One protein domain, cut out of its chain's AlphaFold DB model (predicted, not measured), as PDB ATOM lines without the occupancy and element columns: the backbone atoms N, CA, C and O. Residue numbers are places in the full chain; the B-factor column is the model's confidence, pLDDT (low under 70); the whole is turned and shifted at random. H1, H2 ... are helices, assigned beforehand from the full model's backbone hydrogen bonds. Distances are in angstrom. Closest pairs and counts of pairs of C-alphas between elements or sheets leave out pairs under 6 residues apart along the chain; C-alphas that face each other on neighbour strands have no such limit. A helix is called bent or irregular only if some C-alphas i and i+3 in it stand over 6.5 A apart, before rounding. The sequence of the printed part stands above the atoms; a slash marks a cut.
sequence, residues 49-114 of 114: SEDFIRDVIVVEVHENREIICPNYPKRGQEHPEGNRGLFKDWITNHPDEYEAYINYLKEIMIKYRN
ATOM      1  N   SER A  49     200.568 159.135 168.162       96.88
ATOM      2  CA  SER A  49     200.801 160.474 168.716       96.88
ATOM      3  C   SER A  49     202.218 160.960 168.406       96.88
ATOM      4  O   SER A  49     203.143 160.149 168.384       96.88
ATOM      5  N   GLU A  50     202.400 162.273 168.280       95.12
ATOM      6  CA  GLU A  50     203.712 162.893 168.045       95.12
ATOM      7  C   GLU A  50     204.765 162.458 169.078       95.12
ATOM      8  O   GLU A  50     205.873 162.089 168.695       95.12
ATOM      9  N   ASP A  51     204.399 162.390 170.363       97.62
ATOM     10  CA  ASP A  51     205.299 161.922 171.429       97.62
ATOM     11  C   ASP A  51     205.751 160.472 171.212       97.62
ATOM     12  O   ASP A  51     206.924 160.157 171.357       97.62
ATOM     13  N   PHE A  52     204.852 159.592 170.767       97.12
ATOM     14  CA  PHE A  52     205.201 158.201 170.456       97.12
ATOM     15  C   PHE A  52     206.133 158.113 169.241       97.12
ATOM     16  O   PHE A  52     207.078 157.326 169.233       97.12
ATOM     17  N   ILE A  53     205.898 158.932 168.211       96.19
ATOM     18  CA  ILE A  53     206.777 158.982 167.038       96.19
ATOM     19  C   ILE A  53     208.173 159.455 167.460       96.19
ATOM     20  O   ILE A  53     209.160 158.814 167.109       96.19
ATOM     21  N   ARG A  54     208.267 160.535 168.240       95.38
ATOM     22  CA  ARG A  54     209.540 161.112 168.690       95.38
ATOM     23  C   ARG A  54     210.294 160.195 169.657       95.38
ATOM     24  O   ARG A  54     211.479 159.956 169.450       95.38
ATOM     25  N   ASP A  55     209.618 159.695 170.686       97.31
ATOM     26  CA  ASP A  55     210.268 159.054 171.835       97.31
ATOM     27  C   ASP A  55     210.447 157.539 171.652       97.31
ATOM     28  O   ASP A  55     211.231 156.925 172.371       97.31
ATOM     29  N   VAL A  56     209.753 156.933 170.680       96.62
ATOM     30  CA  VAL A  56     209.867 155.497 170.375       96.62
ATOM     31  C   VAL A  56     210.387 155.281 168.960       96.62
ATOM     32  O   VAL A  56     211.452 154.699 168.774       96.62
ATOM     33  N   ILE A  57     209.665 155.762 167.944       96.62
ATOM     34  CA  ILE A  57     209.957 155.401 166.546       96.62
ATOM     35  C   ILE A  57     211.255 156.054 166.059       96.62
ATOM     36  O   ILE A  57     212.112 155.375 165.500       96.62
ATOM     37  N   VAL A  58     211.426 157.362 166.269       94.75
ATOM     38  CA  VAL A  58     212.641 158.084 165.859       94.75
ATOM     39  C   VAL A  58     213.857 157.566 166.624       94.75
ATOM     40  O   VAL A  58     214.913 157.400 166.019       94.75
ATOM     41  N   VAL A  59     213.715 157.259 167.916       95.38
ATOM     42  CA  VAL A  59     214.792 156.651 168.713       95.38
ATOM     43  C   VAL A  59     215.207 155.302 168.121       95.38
ATOM     44  O   VAL A  59     216.376 155.146 167.776       95.38
ATOM     45  N   GLU A  60     214.261 154.386 167.879       96.25
ATOM     46  CA  GLU A  60     214.548 153.080 167.265       96.25
ATOM     47  C   GLU A  60     215.237 153.234 165.900       96.25
ATOM     48  O   GLU A  60     216.233 152.560 165.621       96.25
ATOM     49  N   VAL A  61     214.745 154.154 165.061       95.56
ATOM     50  CA  VAL A  61     215.341 154.424 163.747       95.56
ATOM     51  C   VAL A  61     216.783 154.895 163.886       95.56
ATOM     52  O   VAL A  61     217.635 154.461 163.116       95.56
ATOM     53  N   HIS A  62     217.071 155.785 164.836       92.38
ATOM     54  CA  HIS A  62     218.417 156.310 165.048       92.38
ATOM     55  C   HIS A  62     219.380 155.257 165.606       92.38
ATOM     56  O   HIS A  62     220.515 155.203 165.137       92.38
ATOM     57  N   GLU A  63     218.937 154.423 166.549       93.69
ATOM     58  CA  GLU A  63     219.754 153.359 167.150       93.69
ATOM     59  C   GLU A  63     220.163 152.299 166.119       93.69
ATOM     60  O   GLU A  63     221.324 151.906 166.052       93.69
ATOM     61  N   ASN A  64     219.235 151.875 165.257       94.69
ATOM     62  CA  ASN A  64     219.527 150.858 164.242       94.69
ATOM     63  C   ASN A  64     220.262 151.421 163.019       94.69
ATOM     64  O   ASN A  64     220.921 150.673 162.294       94.69
ATOM     65  N   ARG A  65     220.184 152.738 162.785       93.75
ATOM     66  CA  ARG A  65     220.843 153.390 161.646       93.75
ATOM     67  C   ARG A  65     222.345 153.136 161.631       93.75
ATOM     68  O   ARG A  65     222.891 152.870 160.570       93.75
ATOM     69  N   GLU A  66     223.004 153.184 162.785       90.44
ATOM     70  CA  GLU A  66     224.461 152.999 162.865       90.44
ATOM     71  C   GLU A  66     224.917 151.603 162.417       90.44
ATOM     72  O   GLU A  66     226.046 151.445 161.962       90.44
ATOM     73  N   ILE A  67     224.036 150.603 162.507       93.38
ATOM     74  CA  ILE A  67     224.307 149.224 162.084       93.38
ATOM     75  C   ILE A  67     224.027 149.053 160.585       93.38
ATOM     76  O   ILE A  67     224.772 148.365 159.893       93.38
ATOM     77  N   ILE A  68     222.947 149.663 160.089       93.94
ATOM     78  CA  ILE A  68     222.428 149.445 158.729       93.94
ATOM     79  C   ILE A  68     223.111 150.357 157.699       93.94
ATOM     80  O   ILE A  68     223.355 149.937 156.572       93.94
ATOM     81  N   CYS A  69     223.414 151.599 158.074       95.50
ATOM     82  CA  CYS A  69     224.099 152.577 157.229       95.50
ATOM     83  C   CYS A  69     225.151 153.358 158.041       95.50
ATOM     84  O   CYS A  69     224.940 154.514 158.424       95.50
ATOM     85  N   PRO A  70     226.302 152.730 158.341       94.81
ATOM     86  CA  PRO A  70     227.340 153.322 159.186       94.81
ATOM     87  C   PRO A  70     227.958 154.603 158.606       94.81
ATOM     88  O   PRO A  70     228.492 155.414 159.368       94.81
ATOM     89  N   ASN A  71     227.871 154.823 157.286       96.50
ATOM     90  CA  ASN A  71     228.383 156.025 156.624       96.50
ATOM     91  C   ASN A  71     227.319 157.123 156.449       96.50
ATOM     92  O   ASN A  71     227.560 158.112 155.752       96.50
ATOM     93  N   TYR A  72     226.157 156.990 157.095       95.44
ATOM     94  CA  TYR A  72     225.086 157.979 157.017       95.44
ATOM     95  C   TYR A  72     225.551 159.392 157.443       95.44
ATOM     96  O   TYR A  72     226.225 159.532 158.474       95.44
ATOM     97  N   PRO A  73     225.146 160.460 156.722       95.12
ATOM     98  CA  PRO A  73     225.526 161.836 157.036       95.12
ATOM     99  C   PRO A  73     225.268 162.253 158.485       95.12
ATOM    100  O   PRO A  73     224.154 162.143 159.007       95.12
ATOM    101  N   LYS A  74     226.298 162.797 159.139       90.38
ATOM    102  CA  LYS A  74     226.214 163.223 160.541       90.38
ATOM    103  C   LYS A  74     225.729 164.663 160.654       90.38
ATOM    104  O   LYS A  74     226.078 165.533 159.857       90.38
ATOM    105  N   ARG A  75     224.946 164.944 161.699       83.12
ATOM    106  CA  ARG A  75     224.511 166.313 162.009       83.12
ATOM    107  C   ARG A  75     225.732 167.196 162.274       83.12
ATOM    108  O   ARG A  75     226.584 166.837 163.078       83.12
ATOM    109  N   GLY A  76     225.771 168.365 161.639       88.44
ATOM    110  CA  GLY A  76     226.861 169.332 161.803       88.44
ATOM    111  C   GLY A  76     228.096 169.046 160.948       88.44
ATOM    112  O   GLY A  76     229.070 169.779 161.059       88.44
ATOM    113  N   GLN A  77     228.065 168.020 160.093       91.44
ATOM    114  CA  GLN A  77     229.091 167.839 159.073       91.44
ATOM    115  C   GLN A  77     228.986 168.970 158.039       91.44
ATOM    116  O   GLN A  77     227.895 169.305 157.575       91.44
ATOM    117  N   GLU A  78     230.117 169.583 157.697       93.62
ATOM    118  CA  GLU A  78     230.161 170.651 156.702       93.62
ATOM    119  C   GLU A  78     230.266 170.074 155.290       93.62
ATOM    120  O   GLU A  78     230.981 169.102 155.046       93.62
ATOM    121  N   HIS A  79     229.553 170.691 154.348       94.44
ATOM    122  CA  HIS A  79     229.640 170.373 152.928       94.44
ATOM    123  C   HIS A  79     229.331 171.627 152.097       94.44
ATOM    124  O   HIS A  79     228.417 172.369 152.471       94.44
ATOM    125  N   PRO A  80     230.021 171.875 150.964       91.19
ATOM    126  CA  PRO A  80     229.803 173.071 150.138       91.19
ATOM    127  C   PRO A  80     228.350 173.268 149.676       91.19
ATOM    128  O   PRO A  80     227.855 174.388 149.620       91.19
ATOM    129  N   GLU A  81     227.650 172.170 149.384       88.00
ATOM    130  CA  GLU A  81     226.227 172.156 148.997       88.00
ATOM    131  C   GLU A  81     225.265 171.945 150.196       88.00
ATOM    132  O   GLU A  81     224.090 171.615 150.020       88.00
ATOM    133  N   GLY A  82     225.755 172.076 151.434       90.12
ATOM    134  CA  GLY A  82     224.997 171.801 152.659       90.12
ATOM    135  C   GLY A  82     224.582 170.330 152.806       90.12
ATOM    136  O   GLY A  82     225.171 169.435 152.197       90.12
ATOM    137  N   ASN A  83     223.529 170.073 153.594       88.19
ATOM    138  CA  ASN A  83     223.043 168.711 153.874       88.19
ATOM    139  C   ASN A  83     222.740 167.908 152.607       88.19
ATOM    140  O   ASN A  83     222.985 166.707 152.563       88.19
ATOM    141  N   ARG A  84     222.221 168.566 151.565       88.94
ATOM    142  CA  ARG A  84     221.888 167.898 150.306       88.94
ATOM    143  C   ARG A  84     223.122 167.280 149.653       88.94
ATOM    144  O   ARG A  84     223.033 166.171 149.141       88.94
ATOM    145  N   GLY A  85     224.262 167.967 149.710       91.00
ATOM    146  CA  GLY A  85     225.513 167.431 149.191       91.00
ATOM    147  C   GLY A  85     226.060 166.271 150.020       91.00
ATOM    148  O   GLY A  85     226.501 165.287 149.445       91.00
ATOM    149  N   LEU A  86     225.901 166.301 151.348       94.31
ATOM    150  CA  LEU A  86     226.245 165.146 152.187       94.31
ATOM    151  C   LEU A  86     225.452 163.893 151.805       94.31
ATOM    152  O   LEU A  86     226.017 162.808 151.694       94.31
ATOM    153  N   PHE A  87     224.141 164.035 151.587       94.19
ATOM    154  CA  PHE A  87     223.305 162.919 151.144       94.19
ATOM    155  C   PHE A  87     223.645 162.472 149.726       94.19
ATOM    156  O   PHE A  87     223.652 161.275 149.461       94.19
ATOM    157  N   LYS A  88     223.959 163.411 148.829       93.31
ATOM    158  CA  LYS A  88     224.414 163.106 147.469       93.31
ATOM    159  C   LYS A  88     225.685 162.260 147.490       93.31
ATOM    160  O   LYS A  88     225.720 161.220 146.836       93.31
ATOM    161  N   ASP A  89     226.683 162.670 148.263       93.75
ATOM    162  CA  ASP A  89     227.949 161.954 148.394       93.75
ATOM    163  C   ASP A  89     227.749 160.581 149.033       93.75
ATOM    164  O   ASP A  89     228.275 159.591 148.532       93.75
ATOM    165  N   TRP A  90     226.952 160.493 150.101       96.12
ATOM    166  CA  TRP A  90     226.656 159.215 150.748       96.12
ATOM    167  C   TRP A  90     225.950 158.242 149.796       96.12
ATOM    168  O   TRP A  90     226.425 157.128 149.627       96.12
ATOM    169  N   ILE A  91     224.890 158.669 149.104       95.38
ATOM    170  CA  ILE A  91     224.154 157.814 148.154       95.38
ATOM    171  C   ILE A  91     225.050 157.382 146.987       95.38
ATOM    172  O   ILE A  91     224.968 156.244 146.534       95.38
ATOM    173  N   THR A  92     225.920 158.275 146.507       93.06
ATOM    174  CA  THR A  92     226.834 157.972 145.395       93.06
ATOM    175  C   THR A  92     227.906 156.957 145.802       93.06
ATOM    176  O   THR A  92     228.244 156.079 145.011       93.06
ATOM    177  N   ASN A  93     228.449 157.073 147.018       95.12
ATOM    178  CA  ASN A  93     229.568 156.247 147.484       95.12
ATOM    179  C   ASN A  93     229.132 154.963 148.213       95.12
ATOM    180  O   ASN A  93     229.904 154.009 148.264       95.12
ATOM    181  N   HIS A  94     227.913 154.935 148.758       96.00
ATOM    182  CA  HIS A  94     227.352 153.842 149.560       96.00
ATOM    183  C   HIS A  94     225.892 153.535 149.150       96.00
ATOM    184  O   HIS A  94     224.967 153.665 149.959       96.00
ATOM    185  N   PRO A  95     225.634 153.173 147.877       94.19
ATOM    186  CA  PRO A  95     224.272 152.953 147.380       94.19
ATOM    187  C   PRO A  95     223.561 151.770 148.058       94.19
ATOM    188  O   PRO A  95     222.344 151.792 148.230       94.19
ATOM    189  N   ASP A  96     224.313 150.760 148.492       96.19
ATOM    190  CA  ASP A  96     223.828 149.609 149.255       96.19
ATOM    191  C   ASP A  96     223.309 150.011 150.643       96.19
ATOM    192  O   ASP A  96     222.239 149.564 151.060       96.19
ATOM    193  N   GLU A  97     224.005 150.921 151.330       97.25
ATOM    194  CA  GLU A  97     223.529 151.493 152.593       97.25
ATOM    195  C   GLU A  97     222.238 152.296 152.408       97.25
ATOM    196  O   GLU A  97     221.340 152.237 153.253       97.25
ATOM    197  N   TYR A  98     222.126 153.044 151.305       96.56
ATOM    198  CA  TYR A  98     220.896 153.757 150.966       96.56
ATOM    199  C   TYR A  98     219.727 152.785 150.778       96.56
ATOM    200  O   TYR A  98     218.670 152.971 151.388       96.56
ATOM    201  N   GLU A  99     219.907 151.731 149.977       95.88
ATOM    202  CA  GLU A  99     218.867 150.726 149.744       95.88
ATOM    203  C   GLU A  99     218.451 150.028 151.043       95.88
ATOM    204  O   GLU A  99     217.251 149.914 151.331       95.88
ATOM    205  N   ALA A 100     219.426 149.617 151.857       96.62
ATOM    206  CA  ALA A 100     219.187 148.992 153.151       96.62
ATOM    207  C   ALA A 100     218.407 149.924 154.089       96.62
ATOM    208  O   ALA A 100     217.405 149.515 154.683       96.62
ATOM    209  N   TYR A 101     218.795 151.200 154.164       97.38
ATOM    210  CA  TYR A 101     218.122 152.173 155.016       97.38
ATOM    211  C   TYR A 101     216.690 152.466 154.554       97.38
ATOM    212  O   TYR A 101     215.768 152.486 155.369       97.38
ATOM    213  N   ILE A 102     216.457 152.628 153.248       96.94
ATOM    214  CA  ILE A 102     215.108 152.836 152.705       96.94
ATOM    215  C   ILE A 102     214.201 151.635 152.988       96.94
ATOM    216  O   ILE A 102     213.027 151.822 153.323       96.94
ATOM    217  N   ASN A 103     214.710 150.409 152.860       96.56
ATOM    218  CA  ASN A 103     213.936 149.208 153.169       96.56
ATOM    219  C   ASN A 103     213.627 149.104 154.665       96.56
ATOM    220  O   ASN A 103     212.472 148.876 155.021       96.56
ATOM    221  N   TYR A 104     214.596 149.408 155.526       97.31
ATOM    222  CA  TYR A 104     214.375 149.481 156.967       97.31
ATOM    223  C   TYR A 104     213.296 150.512 157.347       97.31
ATOM    224  O   TYR A 104     212.377 150.204 158.104       97.31
ATOM    225  N   LEU A 105     213.318 151.715 156.757       96.94
ATOM    226  CA  LEU A 105     212.264 152.712 156.981       96.94
ATOM    227  C   LEU A 105     210.880 152.183 156.569       96.94
ATOM    228  O   LEU A 105     209.895 152.443 157.260       96.94
ATOM    229  N   LYS A 106     210.780 151.418 155.472       96.06
ATOM    230  CA  LYS A 106     209.519 150.770 155.063       96.06
ATOM    231  C   LYS A 106     209.038 149.753 156.091       96.06
ATOM    232  O   LYS A 106     207.852 149.754 156.413       96.06
ATOM    233  N   GLU A 107     209.930 148.924 156.618       96.19
ATOM    234  CA  GLU A 107     209.599 147.943 157.654       96.19
ATOM    235  C   GLU A 107     209.116 148.618 158.939       96.19
ATOM    236  O   GLU A 107     208.087 148.221 159.483       96.19
ATOM    237  N   ILE A 108     209.776 149.699 159.366       96.62
ATOM    238  CA  ILE A 108     209.343 150.521 160.506       96.62
ATOM    239  C   ILE A 108     207.942 151.086 160.270       96.62
ATOM    240  O   ILE A 108     207.073 150.990 161.139       96.62
ATOM    241  N   MET A 109     207.678 151.623 159.078       95.69
ATOM    242  CA  MET A 109     206.349 152.133 158.745       95.69
ATOM    243  C   MET A 109     205.287 151.032 158.751       95.69
ATOM    244  O   MET A 109     204.183 151.274 159.224       95.69
ATOM    245  N   ILE A 110     205.594 149.826 158.268       96.19
ATOM    246  CA  ILE A 110     204.667 148.684 158.314       96.19
ATOM    247  C   ILE A 110     204.417 148.251 159.765       96.19
ATOM    248  O   ILE A 110     203.263 148.093 160.162       96.19
ATOM    249  N   LYS A 111     205.483 148.110 160.562       96.25
ATOM    250  CA  LYS A 111     205.443 147.719 161.978       96.25
ATOM    251  C   LYS A 111     204.520 148.623 162.790       96.25
ATOM    252  O   LYS A 111     203.729 148.124 163.582       96.25
ATOM    253  N   TYR A 112     204.610 149.936 162.580       95.81
ATOM    254  CA  TYR A 112     203.881 150.930 163.370       95.81
ATOM    255  C   TYR A 112     202.617 151.483 162.705       95.81
ATOM    256  O   TYR A 112     201.930 152.303 163.309       95.81
ATOM    257  N   ARG A 113     202.283 151.076 161.478       92.50
ATOM    258  CA  ARG A 113     200.995 151.423 160.854       92.50
ATOM    259  C   ARG A 113     199.860 150.523 161.342       92.50
ATOM    260  O   ARG A 113     198.723 150.989 161.387       92.50
ATOM    261  N   ASN A 114     200.179 149.275 161.683       75.31
ATOM    262  CA  ASN A 114     199.248 148.319 162.283       75.31
ATOM    263  C   ASN A 114     199.086 148.557 163.800       75.31
ATOM    264  O   ASN A 114     198.121 147.990 164.350       75.31
TER     265      ASN A 114
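AT A GLANCE: This is residues 49 to 114 of the 114 residues of an uncharacterized protein of Fluviicola sp (UniProt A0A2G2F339). Two long helices, H1 and H3, form a narrow V, its arms running opposite ways and coming closest near the last residue of H1, and a shorter helix, H2, makes a corner with the first residues of H3, as the short leg of an L. A long link, residues 69 to 81, leads from the end of H1 to the far end of H2. The printed part has 66 residues with three named helices, H1, H2 and H3 in that order, and no named strand; its class is all helix. It is only just loose, close to compact, with a radius of gyration of the C-alphas of 13.3 A, and its elongated outline spans 39 by 23 by 17 A.

IN THESE COORDINATES: H1 is residues 50 to 68, from C-alpha 50 at (203.712, 162.893, 168.045) to C-alpha 68 at (222.428, 149.445, 158.729), 24.9 A from first to last C-alpha. It has a kink of 28 degrees near residue 58 and is irregular, but only just: C-alphas 55 and 58 are 6.50 A apart. H2 is residues 82 to 93, 17.0 A from first to last C-alpha. H3 is residues 95 to 113, 26.9 A from first to last C-alpha, and ends with C-alpha 113 at (200.995, 151.423, 160.854).

HOW THE PARTS SIT: H1 and H3 touch, with 7 pairs of C-alphas within 8 A. Their closest C-alphas are those of Ile 68 and Tyr 101, 6.3 A apart. They run opposite ways at a shallow tilt of 31 degrees, centre to centre 12.1 A. H1 and H2 are apart. H2 and H3 only just touch, with 3 pairs of C-alphas within 8 A, and only at the corner by their link, through residues 90 to 91 of H2 and residues 97 to 98 of H3 alone. Their closest C-alphas are those of Ile 91 and Tyr 98, 5.9 A apart. They run opposite ways at a steep tilt of 70.0 degrees, only just short of about perpendicular. In H2 and H3 every O i to N i+4 pair is within hydrogen-bond range; in H1 it is 11 of 15.

THE WHOLE: The two C-alphas farthest apart are those of Pro 80 and Asn 114, at 41.2 A, while the first and last printed C-alphas, of Ser 49 and Asn 114, are 13.8 A apart. Asn 114 is the chain's last residue. The printed part has no cut. The link from H1 to H2, 13 residues, is long, and its C-alphas lie 7 to 21 A from the mean of the C-alphas; the link from H2 to H3, one residue, is tight. The mean pLDDT of the printed part is 94.1, and no printed residue is under 70.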